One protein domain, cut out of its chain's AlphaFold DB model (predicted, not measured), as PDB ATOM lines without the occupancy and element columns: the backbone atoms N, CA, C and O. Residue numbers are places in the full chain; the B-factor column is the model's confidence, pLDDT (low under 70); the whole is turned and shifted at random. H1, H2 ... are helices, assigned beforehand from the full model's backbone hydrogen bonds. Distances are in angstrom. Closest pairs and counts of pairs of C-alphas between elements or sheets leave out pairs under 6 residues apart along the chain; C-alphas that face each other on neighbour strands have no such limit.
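What this domain is: This is residues 214 to 315 of the 426 residues of an uncharacterized protein of Thiothrix lacustris (UniProt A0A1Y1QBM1). Five short helices pack crosswise, H6 on H1 near its start and on H4 farther along, H2 on H1 and H3 on H4, while a sixth, H5, lies at one end, near H1 and H6 but touching no helix. The printed part has 102 residues, 71 of them in the six named helices H1 to H6 in order along the chain, with no named strand; its class is all helix, and it is compact, with a radius of gyration of the C-alphas of 13.7 A and spans of 37 by 33 by 19 A.

How they stand to each other: H1, residues 218 to 228, touches H2, residues 232 to 244, closest C-alphas Ala 225 and Ile 232, 5.8 A, through H2's residues 232 to 235 alone. H3, residues 250 to 260, touches H4, residues 267 to 276, at Val 258 and Thr 267, closest C-alphas, 6.2 A. H5, residues 282 to 292, touches no helix. H6, residues 298 to 312, touches H4, closest C-alphas Asp 269 and Ser 310, 4.8 A; its residues 299 to 303 alone touch H1. Every O i to N i+4 pair is within hydrogen-bond range except in H3, 5 of 7.

Where its parts are: H1 begins at C-alpha 218 (5.975, -44.330, -57.107); H6, 20.7 A long, ends at C-alpha 312 (24.428, -46.327, -45.811).

The domain as a whole: The printed part has no cut, no long link and no printed residue under 70 pLDDT.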
ATOM      1  N   GLN A 214       0.620 -37.693 -53.990       82.12
ATOM      2  CA  GLN A 214       0.886 -37.407 -52.578       82.12
ATOM      3  C   GLN A 214       2.327 -36.953 -52.317       82.12
ATOM      4  O   GLN A 214       2.638 -36.577 -51.188       82.12
ATOM      5  N   GLY A 215       3.193 -36.957 -53.335       85.62
ATOM      6  CA  GLY A 215       4.615 -36.638 -53.206       85.62
ATOM      7  C   GLY A 215       5.494 -37.826 -52.807       85.62
ATOM      8  O   GLY A 215       6.648 -37.617 -52.476       85.62
ATOM      9  N   ILE A 216       4.983 -39.062 -52.850       90.50
ATOM     10  CA  ILE A 216       5.724 -40.280 -52.481       90.50
ATOM     11  C   ILE A 216       6.347 -40.898 -53.741       90.50
ATOM     12  O   ILE A 216       5.647 -40.973 -54.756       90.50
ATOM     13  N   PRO A 217       7.592 -41.409 -53.707       93.81
ATOM     14  CA  PRO A 217       8.157 -42.185 -54.808       93.81
ATOM     15  C   PRO A 217       7.229 -43.325 -55.239       93.81
ATOM     16  O   PRO A 217       6.764 -44.126 -54.424       93.81
ATOM     17  N   LEU A 218       6.932 -43.385 -56.536       93.88
ATOM     18  CA  LEU A 218       5.975 -44.330 -57.107       93.88
ATOM     19  C   LEU A 218       6.441 -45.780 -56.923       93.88
ATOM     20  O   LEU A 218       5.616 -46.658 -56.662       93.88
ATOM     21  N   ASP A 219       7.749 -46.016 -57.006       94.50
ATOM     22  CA  ASP A 219       8.347 -47.340 -56.833       94.50
ATOM     23  C   ASP A 219       8.208 -47.826 -55.387       94.50
ATOM     24  O   ASP A 219       7.745 -48.944 -55.167       94.50
ATOM     25  N   LEU A 220       8.432 -46.948 -54.401       96.06
ATOM     26  CA  LEU A 220       8.153 -47.238 -52.992       96.06
ATOM     27  C   LEU A 220       6.688 -47.646 -52.775       96.06
ATOM     28  O   LEU A 220       6.425 -48.654 -52.121       96.06
ATOM     29  N   VAL A 221       5.725 -46.897 -53.323       96.00
ATOM     30  CA  VAL A 221       4.292 -47.211 -53.160       96.00
ATOM     31  C   VAL A 221       3.939 -48.549 -53.813       96.00
ATOM     32  O   VAL A 221       3.259 -49.375 -53.199       96.00
ATOM     33  N   ASN A 222       4.407 -48.780 -55.040       96.38
ATOM     34  CA  ASN A 222       4.122 -50.001 -55.793       96.38
ATOM     35  C   ASN A 222       4.734 -51.238 -55.136       96.38
ATOM     36  O   ASN A 222       4.063 -52.266 -55.004       96.38
ATOM     37  N   ASP A 223       5.995 -51.150 -54.719       97.94
ATOM     38  CA  ASP A 223       6.683 -52.266 -54.087       97.94
ATOM     39  C   ASP A 223       6.129 -52.519 -52.689       97.94
ATOM     40  O   ASP A 223       5.880 -53.674 -52.343       97.94
ATOM     41  N   ALA A 224       5.822 -51.473 -51.913       96.38
ATOM     42  CA  ALA A 224       5.172 -51.636 -50.615       96.38
ATOM     43  C   ALA A 224       3.793 -52.292 -50.759       96.38
ATOM     44  O   ALA A 224       3.474 -53.197 -49.987       96.38
ATOM     45  N   ALA A 225       2.995 -51.912 -51.763       96.62
ATOM     46  CA  ALA A 225       1.704 -52.542 -52.035       96.62
ATOM     47  C   ALA A 225       1.860 -54.041 -52.342       96.62
ATOM     48  O   ALA A 225       1.227 -54.881 -51.699       96.62
ATOM     49  N   LYS A 226       2.767 -54.395 -53.263       97.38
ATOM     50  CA  LYS A 226       3.055 -55.797 -53.620       97.38
ATOM     51  C   LYS A 226       3.612 -56.594 -52.443       97.38
ATOM     52  O   LYS A 226       3.243 -57.749 -52.253       97.38
ATOM     53  N   TYR A 227       4.516 -56.002 -51.666       97.44
ATOM     54  CA  TYR A 227       5.191 -56.687 -50.573       97.44
ATOM     55  C   TYR A 227       4.263 -56.900 -49.377       97.44
ATOM     56  O   TYR A 227       4.254 -57.975 -48.782       97.44
ATOM     57  N   THR A 228       3.456 -55.905 -49.024       93.94
ATOM     58  CA  THR A 228       2.619 -55.938 -47.813       93.94
ATOM     59  C   THR A 228       1.223 -56.498 -48.070       93.94
ATOM     60  O   THR A 228       0.554 -56.903 -47.123       93.94
ATOM     61  N   GLY A 229       0.781 -56.527 -49.331       94.25
ATOM     62  CA  GLY A 229      -0.592 -56.854 -49.718       94.25
ATOM     63  C   GLY A 229      -1.587 -55.708 -49.497       94.25
ATOM     64  O   GLY A 229      -2.777 -55.881 -49.751       94.25
ATOM     65  N   LYS A 230      -1.133 -54.535 -49.031       93.31
ATOM     66  CA  LYS A 230      -1.976 -53.337 -48.907       93.31
ATOM     67  C   LYS A 230      -2.290 -52.779 -50.297       93.31
ATOM     68  O   LYS A 230      -1.441 -52.782 -51.185       93.31
ATOM     69  N   SER A 231      -3.498 -52.251 -50.485       95.25
ATOM     70  CA  SER A 231      -3.826 -51.530 -51.717       95.25
ATOM     71  C   SER A 231      -3.064 -50.205 -51.792       95.25
ATOM     72  O   SER A 231      -2.797 -49.575 -50.766       95.25
ATOM     73  N   ILE A 232      -2.774 -49.739 -53.011       93.00
ATOM     74  CA  ILE A 232      -2.161 -48.420 -53.241       93.00
ATOM     75  C   ILE A 232      -2.983 -47.323 -52.553       93.00
ATOM     76  O   ILE A 232      -2.421 -46.492 -51.849       93.00
ATOM     77  N   GLN A 233      -4.317 -47.383 -52.648       92.25
ATOM     78  CA  GLN A 233      -5.203 -46.412 -51.999       92.25
ATOM     79  C   GLN A 233      -5.071 -46.432 -50.472       92.25
ATOM     80  O   GLN A 233      -5.155 -45.383 -49.842       92.25
ATOM     81  N   SER A 234      -4.856 -47.602 -49.859       92.50
ATOM     82  CA  SER A 234      -4.629 -47.697 -48.413       92.50
ATOM     83  C   SER A 234      -3.306 -47.052 -48.005       92.50
ATOM     84  O   SER A 234      -3.250 -46.417 -46.954       92.50
ATOM     85  N   ILE A 235      -2.254 -47.212 -48.812       92.44
ATOM     86  CA  ILE A 235      -0.947 -46.589 -48.564       92.44
ATOM     87  C   ILE A 235      -1.065 -45.074 -48.729       92.44
ATOM     88  O   ILE A 235      -0.673 -44.320 -47.845       92.44
ATOM     89  N   GLU A 236      -1.679 -44.610 -49.814       90.88
ATOM     90  CA  GLU A 236      -1.910 -43.184 -50.050       90.88
ATOM     91  C   GLU A 236      -2.788 -42.557 -48.967       90.88
ATOM     92  O   GLU A 236      -2.536 -41.426 -48.552       90.88
ATOM     93  N   LYS A 237      -3.797 -43.280 -48.464       91.12
ATOM     94  CA  LYS A 237      -4.615 -42.819 -47.339       91.12
ATOM     95  C   LYS A 237      -3.769 -42.615 -46.081       91.12
ATOM     96  O   LYS A 237      -3.934 -41.596 -45.426       91.12
ATOM     97  N   MET A 238      -2.848 -43.528 -45.770       90.31
ATOM     98  CA  MET A 238      -1.965 -43.405 -44.602       90.31
ATOM     99  C   MET A 238      -1.162 -42.092 -44.629       90.31
ATOM    100  O   MET A 238      -1.143 -41.360 -43.643       90.31
ATOM    101  N   TYR A 239      -0.573 -41.741 -45.774       90.12
ATOM    102  CA  TYR A 239       0.158 -40.477 -45.935       90.12
ATOM    103  C   TYR A 239      -0.762 -39.248 -45.995       90.12
ATOM    104  O   TYR A 239      -0.420 -38.191 -45.464       90.12
ATOM    105  N   ASN A 240      -1.955 -39.380 -46.577       90.81
ATOM    106  CA  ASN A 240      -2.975 -38.332 -46.506       90.81
ATOM    107  C   ASN A 240      -3.404 -38.051 -45.062       90.81
ATOM    108  O   ASN A 240      -3.609 -36.892 -44.709       90.81
ATOM    109  N   ASP A 241      -3.547 -39.086 -44.233       90.50
ATOM    110  CA  ASP A 241      -3.945 -38.943 -42.835       90.50
ATOM    111  C   ASP A 241      -2.854 -38.212 -42.032       90.50
ATOM    112  O   ASP A 241      -3.192 -37.348 -41.223       90.50
ATOM    113  N   LEU A 242      -1.557 -38.441 -42.308       89.44
ATOM    114  CA  LEU A 242      -0.465 -37.633 -41.731       89.44
ATOM    115  C   LEU A 242      -0.737 -36.136 -41.901       89.44
ATOM    116  O   LEU A 242      -0.729 -35.391 -40.922       89.44
ATOM    117  N   LYS A 243      -1.090 -35.704 -43.112       90.81
ATOM    118  CA  LYS A 243      -1.382 -34.295 -43.390       90.81
ATOM    119  C   LYS A 243      -2.723 -33.835 -42.822       90.81
ATOM    120  O   LYS A 243      -2.779 -32.830 -42.117       90.81
ATOM    121  N   ASN A 244      -3.796 -34.546 -43.147       91.38
ATOM    122  CA  ASN A 244      -5.165 -34.064 -42.961       91.38
ATOM    123  C   ASN A 244      -5.743 -34.385 -41.578       91.38
ATOM    124  O   ASN A 244      -6.636 -33.677 -41.120       91.38
ATOM    125  N   VAL A 245      -5.255 -35.439 -40.921       91.31
ATOM    126  CA  VAL A 245      -5.698 -35.850 -39.580       91.31
ATOM    127  C   VAL A 245      -4.714 -35.356 -38.526       91.31
ATOM    128  O   VAL A 245      -5.133 -34.768 -37.531       91.31
ATOM    129  N   TYR A 246      -3.412 -35.544 -38.753       89.88
ATOM    130  CA  TYR A 246      -2.381 -35.252 -37.750       89.88
ATOM    131  C   TYR A 246      -1.679 -33.896 -37.946       89.88
ATOM    132  O   TYR A 246      -0.852 -33.498 -37.124       89.88
ATOM    133  N   GLY A 247      -1.986 -33.157 -39.019       92.94
ATOM    134  CA  GLY A 247      -1.351 -31.861 -39.295       92.94
ATOM    135  C   GLY A 247       0.163 -31.973 -39.525       92.94
ATOM    136  O   GLY A 247       0.936 -31.083 -39.142       92.94
ATOM    137  N   ILE A 248       0.609 -33.098 -40.084       93.00
ATOM    138  CA  ILE A 248       1.999 -33.403 -40.427       93.00
ATOM    139  C   ILE A 248       2.174 -33.222 -41.932       93.00
ATOM    140  O   ILE A 248       1.789 -34.078 -42.729       93.00
ATOM    141  N   ASP A 249       2.805 -32.120 -42.330       93.88
ATOM    142  CA  ASP A 249       3.326 -31.988 -43.690       93.88
ATOM    143  C   ASP A 249       4.653 -32.752 -43.796       93.88
ATOM    144  O   ASP A 249       5.737 -32.191 -43.628       93.88
ATOM    145  N   TYR A 250       4.549 -34.067 -43.986       91.38
ATOM    146  CA  TYR A 250       5.715 -34.946 -44.031       91.38
ATOM    147  C   TYR A 250       6.627 -34.628 -45.229       91.38
ATOM    148  O   TYR A 250       7.839 -34.721 -45.093       91.38
ATOM    149  N   ASN A 251       6.081 -34.170 -46.363       92.25
ATOM    150  CA  ASN A 251       6.893 -33.740 -47.506       92.25
ATOM    151  C   ASN A 251       7.748 -32.526 -47.138       92.25
ATOM    152  O   ASN A 251       8.959 -32.553 -47.326       92.25
ATOM    153  N   ALA A 252       7.150 -31.490 -46.537       93.81
ATOM    154  CA  ALA A 252       7.911 -30.330 -46.072       93.81
ATOM    155  C   ALA A 252       8.942 -30.700 -44.989       93.81
ATOM    156  O   ALA A 252      10.030 -30.119 -44.938       93.81
ATOM    157  N   TYR A 253       8.609 -31.667 -44.129       94.31
ATOM    158  CA  TYR A 253       9.513 -32.204 -43.115       94.31
ATOM    159  C   TYR A 253      10.739 -32.887 -43.742       94.31
ATOM    160  O   TYR A 253      11.866 -32.521 -43.409       94.31
ATOM    161  N   LEU A 254      10.539 -33.802 -44.697       95.31
ATOM    162  CA  LEU A 254      11.633 -34.486 -45.395       95.31
ATOM    163  C   LEU A 254      12.435 -33.519 -46.276       95.31
ATOM    164  O   LEU A 254      13.665 -33.536 -46.238       95.31
ATOM    165  N   ASP A 255      11.773 -32.605 -46.988       94.38
ATOM    166  CA  ASP A 255      12.422 -31.576 -47.810       94.38
ATOM    167  C   ASP A 255      13.376 -30.698 -46.998       94.38
ATOM    168  O   ASP A 255      14.426 -30.284 -47.497       94.38
ATOM    169  N   LYS A 256      13.023 -30.387 -45.745       95.62
ATOM    170  CA  LYS A 256      13.885 -29.611 -44.849       95.62
ATOM    171  C   LYS A 256      15.199 -30.343 -44.581       95.62
ATOM    172  O   LYS A 256      16.244 -29.691 -44.569       95.62
ATOM    173  N   PHE A 257      15.156 -31.657 -44.373       95.56
ATOM    174  CA  PHE A 257      16.363 -32.465 -44.222       95.56
ATOM    175  C   PHE A 257      17.134 -32.531 -45.542       95.56
ATOM    176  O   PHE A 257      18.303 -32.153 -45.597       95.56
ATOM    177  N   VAL A 258      16.461 -32.919 -46.629       95.62
ATOM    178  CA  VAL A 258      17.079 -33.118 -47.949       95.62
ATOM    179  C   VAL A 258      17.805 -31.858 -48.432       95.62
ATOM    180  O   VAL A 258      18.928 -31.955 -48.912       95.62
ATOM    181  N   LYS A 259      17.238 -30.662 -48.239       95.06
ATOM    182  CA  LYS A 259      17.874 -29.396 -48.657       95.06
ATOM    183  C   LYS A 259      19.167 -29.057 -47.917       95.06
ATOM    184  O   LYS A 259      19.982 -28.323 -48.465       95.06
ATOM    185  N   ASN A 260      19.327 -29.533 -46.684       93.19
ATOM    186  CA  ASN A 260      20.412 -29.112 -45.794       93.19
ATOM    187  C   ASN A 260      21.388 -30.245 -45.450       93.19
ATOM    188  O   ASN A 260      22.356 -30.005 -44.735       93.19
ATOM    189  N   ASN A 261      21.129 -31.473 -45.904       93.81
ATOM    190  CA  ASN A 261      21.993 -32.602 -45.595       93.81
ATOM    191  C   ASN A 261      23.287 -32.568 -46.425       93.81
ATOM    192  O   ASN A 261      23.269 -32.288 -47.620       93.81
ATOM    193  N   GLU A 262      24.400 -32.927 -45.791       95.00
ATOM    194  CA  GLU A 262      25.724 -33.015 -46.426       95.00
ATOM    195  C   GLU A 262      26.040 -34.441 -46.919       95.00
ATOM    196  O   GLU A 262      27.115 -34.709 -47.447       95.00
ATOM    197  N   TYR A 263      25.094 -35.369 -46.749       94.81
ATOM    198  CA  TYR A 263      25.294 -36.814 -46.898       94.81
ATOM    199  C   TYR A 263      24.849 -37.357 -48.263       94.81
ATOM    200  O   TYR A 263      24.960 -38.550 -48.531       94.81
ATOM    201  N   GLY A 264      24.311 -36.499 -49.134       94.50
ATOM    202  CA  GLY A 264      23.771 -36.915 -50.429       94.50
ATOM    203  C   GLY A 264      22.463 -37.709 -50.327       94.50
ATOM    204  O   GLY A 264      22.125 -38.445 -51.255       94.50
ATOM    205  N   ILE A 265      21.725 -37.567 -49.223       97.06
ATOM    206  CA  ILE A 265      20.369 -38.104 -49.079       97.06
ATOM    207  C   ILE A 265      19.452 -37.345 -50.035       97.06
ATOM    208  O   ILE A 265      19.322 -36.120 -49.963       97.06
ATOM    209  N   THR A 266      18.828 -38.087 -50.941       95.50
ATOM    210  CA  THR A 266      17.833 -37.579 -51.886       95.50
ATOM    211  C   THR A 266      16.431 -37.611 -51.277       95.50
ATOM    212  O   THR A 266      16.204 -38.207 -50.223       95.50
ATOM    213  N   THR A 267      15.459 -37.001 -51.960       94.00
ATOM    214  CA  THR A 267      14.040 -37.128 -51.599       94.00
ATOM    215  C   THR A 267      13.620 -38.594 -51.516       94.00
ATOM    216  O   THR A 267      13.023 -38.999 -50.526       94.00
ATOM    217  N   GLU A 268      13.986 -39.413 -52.503       95.69
ATOM    218  CA  GLU A 268      13.655 -40.840 -52.512       95.69
ATOM    219  C   GLU A 268      14.232 -41.576 -51.297       95.69
ATOM    220  O   GLU A 268      13.493 -42.272 -50.599       95.69
ATOM    221  N   ASP A 269      15.508 -41.337 -50.979       97.56
ATOM    222  CA  ASP A 269      16.158 -41.929 -49.806       97.56
ATOM    223  C   ASP A 269      15.426 -41.584 -48.504       97.56
ATOM    224  O   ASP A 269      15.158 -42.452 -47.667       97.56
ATOM    225  N   ALA A 270      15.071 -40.305 -48.348       97.44
ATOM    226  CA  ALA A 270      14.350 -39.812 -47.185       97.44
ATOM    227  C   ALA A 270      12.982 -40.497 -47.038       97.44
ATOM    228  O   ALA A 270      12.594 -40.844 -45.921       97.44
ATOM    229  N   HIS A 271      12.272 -40.757 -48.143       97.06
ATOM    230  CA  HIS A 271      11.000 -41.481 -48.105       97.06
ATOM    231  C   HIS A 271      11.158 -42.954 -47.724       97.06
ATOM    232  O   HIS A 271      10.324 -43.444 -46.968       97.06
ATOM    233  N   TYR A 272      12.190 -43.667 -48.189       97.94
ATOM    234  CA  TYR A 272      12.412 -45.059 -47.768       97.94
ATOM    235  C   TYR A 272      12.701 -45.155 -46.264       97.94
ATOM    236  O   TYR A 272      12.100 -45.989 -45.579       97.94
ATOM    237  N   ILE A 273      13.557 -44.267 -45.740       97.94
ATOM    238  CA  ILE A 273      13.869 -44.195 -44.303       97.94
ATOM    239  C   ILE A 273      12.611 -43.842 -43.504       97.94
ATOM    240  O   ILE A 273      12.256 -44.553 -42.565       97.94
ATOM    241  N   PHE A 274      11.875 -42.808 -43.914       96.75
ATOM    242  CA  PHE A 274      10.646 -42.401 -43.239       96.75
ATOM    243  C   PHE A 274       9.579 -43.497 -43.269       96.75
ATOM    244  O   PHE A 274       8.977 -43.805 -42.240       96.75
ATOM    245  N   ALA A 275       9.382 -44.153 -44.416       95.25
ATOM    246  CA  ALA A 275       8.408 -45.228 -44.577       95.25
ATOM    247  C   ALA A 275       8.689 -46.420 -43.652       95.25
ATOM    248  O   ALA A 275       7.743 -47.005 -43.116       95.25
ATOM    249  N   TYR A 276       9.963 -46.736 -43.399       95.81
ATOM    250  CA  TYR A 276      10.356 -47.745 -42.412       95.81
ATOM    251  C   TYR A 276       9.857 -47.395 -40.997       95.81
ATOM    252  O   TYR A 276       9.516 -48.288 -40.230       95.81
ATOM    253  N   THR A 277       9.700 -46.115 -40.661       90.94
ATOM    254  CA  THR A 277       9.206 -45.667 -39.342       90.94
ATOM    255  C   THR A 277       7.676 -45.578 -39.248       90.94
ATOM    256  O   THR A 277       7.136 -45.330 -38.176       90.94
ATOM    257  N   THR A 278       6.955 -45.815 -40.354       85.19
ATOM    258  CA  THR A 278       5.484 -45.651 -40.456       85.19
ATOM    259  C   THR A 278       4.685 -46.959 -40.356       85.19
ATOM    260  O   THR A 278       3.505 -46.986 -40.691       85.19
ATOM    261  N   ASP A 279       5.329 -48.063 -39.964       81.38
ATOM    262  CA  ASP A 279       4.774 -49.433 -40.003       81.38
ATOM    263  C   ASP A 279       4.305 -49.900 -41.402       81.38
ATOM    264  O   ASP A 279       3.609 -50.904 -41.555       81.38
ATOM    265  N   LEU A 280       4.724 -49.209 -42.473       90.31
ATOM    266  CA  LEU A 280       4.336 -49.579 -43.834       90.31
ATOM    267  C   LEU A 280       4.792 -51.001 -44.176       90.31
ATOM    268  O   LEU A 280       4.000 -51.810 -44.652       90.31
ATOM    269  N   PHE A 281       6.066 -51.301 -43.920       94.06
ATOM    270  CA  PHE A 281       6.674 -52.608 -44.188       94.06
ATOM    271  C   PHE A 281       7.621 -53.098 -43.078       94.06
ATOM    272  O   PHE A 281       8.052 -54.251 -43.132       94.06
ATOM    273  N   TYR A 282       7.920 -52.269 -42.067       91.25
ATOM    274  CA  TYR A 282       8.856 -52.557 -40.968       91.25
ATOM    275  C   TYR A 282       8.613 -53.911 -40.301       91.25
ATOM    276  O   TYR A 282       9.520 -54.745 -40.230       91.25
ATOM    277  N   ALA A 283       7.383 -54.152 -39.835       88.69
ATOM    278  CA  ALA A 283       7.070 -55.340 -39.051       88.69
ATOM    279  C   ALA A 283       7.216 -56.622 -39.880       88.69
ATOM    280  O   ALA A 283       7.783 -57.611 -39.409       88.69
ATOM    281  N   LYS A 284       6.745 -56.603 -41.135       93.56
ATOM    282  CA  LYS A 284       6.855 -57.747 -42.050       93.56
ATOM    283  C   LYS A 284       8.312 -58.009 -42.439       93.56
ATOM    284  O   LYS A 284       8.767 -59.140 -42.277       93.56
ATOM    285  N   MET A 285       9.037 -56.972 -42.862       95.56
ATOM    286  CA  MET A 285      10.441 -57.063 -43.273       95.56
ATOM    287  C   MET A 285      11.315 -57.629 -42.158       95.56
ATOM    288  O   MET A 285      11.979 -58.648 -42.341       95.56
ATOM    289  N   ASN A 286      11.267 -57.027 -40.970       94.38
ATOM    290  CA  ASN A 286      12.107 -57.468 -39.861       94.38
ATOM    291  C   ASN A 286      11.743 -58.877 -39.370       94.38
ATOM    292  O   ASN A 286      12.617 -59.610 -38.911       94.38
ATOM    293  N   ARG A 287      10.469 -59.282 -39.462       91.12
ATOM    294  CA  ARG A 287      10.047 -60.648 -39.119       91.12
ATOM    295  C   ARG A 287      10.604 -61.674 -40.104       91.12
ATOM    296  O   ARG A 287      11.124 -62.701 -39.669       91.12
ATOM    297  N   GLU A 288      10.511 -61.415 -41.405       94.44
ATOM    298  CA  GLU A 288      11.057 -62.307 -42.440       94.44
ATOM    299  C   GLU A 288      12.582 -62.422 -42.320       94.44
ATOM    300  O   GLU A 288      13.110 -63.529 -42.204       94.44
ATOM    301  N   LEU A 289      13.288 -61.297 -42.191       94.06
ATOM    302  CA  LEU A 289      14.739 -61.291 -41.996       94.06
ATOM    303  C   LEU A 289      15.172 -62.077 -40.747       94.06
ATOM    304  O   LEU A 289      16.107 -62.874 -40.821       94.06
ATOM    305  N   ARG A 290      14.477 -61.934 -39.609       89.19
ATOM    306  CA  ARG A 290      14.804 -62.701 -38.390       89.19
ATOM    307  C   ARG A 290      14.513 -64.194 -38.514       89.19
ATOM    308  O   ARG A 290      15.269 -64.993 -37.975       89.19
ATOM    309  N   SER A 291      13.432 -64.568 -39.194       88.38
ATOM    310  CA  SER A 291      12.985 -65.966 -39.278       88.38
ATOM    311  C   SER A 291      13.719 -66.766 -40.354       88.38
ATOM    312  O   SER A 291      14.182 -67.873 -40.088       88.38
ATOM    313  N   THR A 292      13.855 -66.215 -41.558       90.69
ATOM    314  CA  THR A 292      14.408 -66.930 -42.720       90.69
ATOM    315  C   THR A 292      15.737 -66.345 -43.194       90.69
ATOM    316  O   THR A 292      16.504 -67.030 -43.869       90.69
ATOM    317  N   GLY A 293      16.035 -65.091 -42.836       90.12
ATOM    318  CA  GLY A 293      17.155 -64.336 -43.404       90.12
ATOM    319  C   GLY A 293      16.934 -63.888 -44.849       90.12
ATOM    320  O   GLY A 293      17.898 -63.482 -45.489       90.12
ATOM    321  N   LYS A 294      15.712 -64.005 -45.385       93.62
ATOM    322  CA  LYS A 294      15.368 -63.679 -46.778       93.62
ATOM    323  C   LYS A 294      13.987 -63.040 -46.861       93.62
ATOM    324  O   LYS A 294      13.120 -63.347 -46.043       93.62
ATOM    325  N   LEU A 295      13.758 -62.205 -47.872       95.31
ATOM    326  CA  LEU A 295      12.452 -61.585 -48.082       95.31
ATOM    327  C   LEU A 295      11.599 -62.447 -49.012       95.31
ATOM    328  O   LEU A 295      12.094 -63.120 -49.915       95.31
ATOM    329  N   SER A 296      10.290 -62.456 -48.767       91.50
ATOM    330  CA  SER A 296       9.354 -63.356 -49.457       91.50
ATOM    331  C   SER A 296       9.060 -62.975 -50.911       91.50
ATOM    332  O   SER A 296       8.416 -63.745 -51.626       91.50
ATOM    333  N   SER A 297       9.504 -61.803 -51.374       96.31
ATOM    334  CA  SER A 297       9.259 -61.341 -52.740       96.31
ATOM    335  C   SER A 297      10.321 -60.368 -53.247       96.31
ATOM    336  O   SER A 297      10.978 -59.677 -52.471       96.31
ATOM    337  N   GLN A 298      10.422 -60.246 -54.576       97.56
ATOM    338  CA  GLN A 298      11.292 -59.269 -55.240       97.56
ATOM    339  C   GLN A 298      10.963 -57.819 -54.843       97.56
ATOM    340  O   GLN A 298      11.863 -56.995 -54.742       97.56
ATOM    341  N   ALA A 299       9.688 -57.512 -54.587       97.62
ATOM    342  CA  ALA A 299       9.285 -56.199 -54.089       97.62
ATOM    343  C   ALA A 299       9.835 -55.939 -52.675       97.62
ATOM    344  O   ALA A 299      10.302 -54.842 -52.391       97.62
ATOM    345  N   GLY A 300       9.846 -56.957 -51.806       97.69
ATOM    346  CA  GLY A 300      10.500 -56.869 -50.500       97.69
ATOM    347  C   GLY A 300      11.998 -56.596 -50.630       97.69
ATOM    348  O   GLY A 300      12.497 -55.660 -50.011       97.69
ATOM    349  N   GLU A 301      12.691 -57.363 -51.478       98.00
ATOM    350  CA  GLU A 301      14.124 -57.180 -51.770       98.00
ATOM    351  C   GLU A 301      14.433 -55.781 -52.327       98.00
ATOM    352  O   GLU A 301      15.398 -55.145 -51.909       98.00
ATOM    353  N   SER A 302      13.588 -55.256 -53.217       97.81
ATOM    354  CA  SER A 302      13.696 -53.883 -53.731       97.81
ATOM    355  C   SER A 302      13.620 -52.844 -52.605       97.81
ATOM    356  O   SER A 302      14.496 -51.987 -52.494       97.81
ATOM    357  N   ILE A 303      12.623 -52.944 -51.715       98.00
ATOM    358  CA  ILE A 303      12.490 -52.022 -50.574       98.00
ATOM    359  C   ILE A 303      13.694 -52.134 -49.638       98.00
ATOM    360  O   ILE A 303      14.214 -51.113 -49.198       98.00
ATOM    361  N   TYR A 304      14.141 -53.355 -49.338       98.12
ATOM    362  CA  TYR A 304      15.297 -53.596 -48.478       98.12
ATOM    363  C   TYR A 304      16.566 -52.955 -49.036       98.12
ATOM    364  O   TYR A 304      17.251 -52.243 -48.307       98.12
ATOM    365  N   ASN A 305      16.853 -53.161 -50.323       98.12
ATOM    366  CA  ASN A 305      18.056 -52.627 -50.958       98.12
ATOM    367  C   ASN A 305      18.031 -51.098 -51.025       98.12
ATOM    368  O   ASN A 305      19.048 -50.466 -50.739       98.12
ATOM    369  N   ASN A 306      16.878 -50.506 -51.346       98.25
ATOM    370  CA  ASN A 306      16.726 -49.054 -51.341       98.25
ATOM    371  C   ASN A 306      16.893 -48.491 -49.927       98.25
ATOM    372  O   ASN A 306      17.741 -47.631 -49.725       98.25
ATOM    373  N   LEU A 307      16.195 -49.044 -48.927       98.44
ATOM    374  CA  LEU A 307      16.348 -48.629 -47.529       98.44
ATOM    375  C   LEU A 307      17.799 -48.754 -47.044       98.44
ATOM    376  O   LEU A 307      18.315 -47.823 -46.429       98.44
ATOM    377  N   LEU A 308      18.457 -49.885 -47.313       98.12
ATOM    378  CA  LEU A 308      19.843 -50.114 -46.914       98.12
ATOM    379  C   LEU A 308      20.777 -49.091 -47.566       98.12
ATOM    380  O   LEU A 308      21.528 -48.427 -46.859       98.12
ATOM    381  N   THR A 309      20.667 -48.898 -48.882       97.75
ATOM    382  CA  THR A 309      21.485 -47.926 -49.627       97.75
ATOM    383  C   THR A 309      21.250 -46.495 -49.130       97.75
ATOM    384  O   THR A 309      22.194 -45.715 -49.005       97.75
ATOM    385  N   SER A 310      20.004 -46.137 -48.806       98.19
ATOM    386  CA  SER A 310      19.663 -44.833 -48.231       98.19
ATOM    387  C   SER A 310      20.275 -44.639 -46.846       98.19
ATOM    388  O   SER A 310      20.836 -43.583 -46.563       98.19
ATOM    389  N   LEU A 311      20.210 -45.657 -45.985       98.31
ATOM    390  CA  LEU A 311      20.805 -45.620 -44.650       98.31
ATOM    391  C   LEU A 311      22.340 -45.590 -44.700       98.31
ATOM    392  O   LEU A 311      22.960 -44.905 -43.889       98.31
ATOM    393  N   GLU A 312      22.968 -46.288 -45.646       97.31
ATOM    394  CA  GLU A 312      24.428 -46.327 -45.811       97.31
ATOM    395  C   GLU A 312      25.043 -44.965 -46.152       97.31
ATOM    396  O   GLU A 312      26.197 -44.725 -45.796       97.31
ATOM    397  N   LYS A 313      24.270 -44.052 -46.756       97.69
ATOM    398  CA  LYS A 313      24.690 -42.663 -47.014       97.69
ATOM    399  C   LYS A 313      24.865 -41.844 -45.731       97.69
ATOM    400  O   LYS A 313      25.659 -40.909 -45.712       97.69
ATOM    401  N   LEU A 314      24.137 -42.174 -44.663       97.06
ATOM    402  CA  LEU A 314      24.262 -41.492 -43.374       97.06
ATOM    403  C   LEU A 314      25.567 -41.899 -42.669       97.06
ATOM    404  O   LEU A 314      26.012 -43.043 -42.811       97.06
ATOM    405  N   PRO A 315      26.181 -41.009 -41.869       95.75
ATOM    406  CA  PRO A 315      27.386 -41.345 -41.124       95.75
ATOM    407  C   PRO A 315      27.116 -42.460 -40.108       95.75
ATOM    408  O   PRO A 315      26.037 -42.548 -39.519       95.75
TER     409      PRO A 315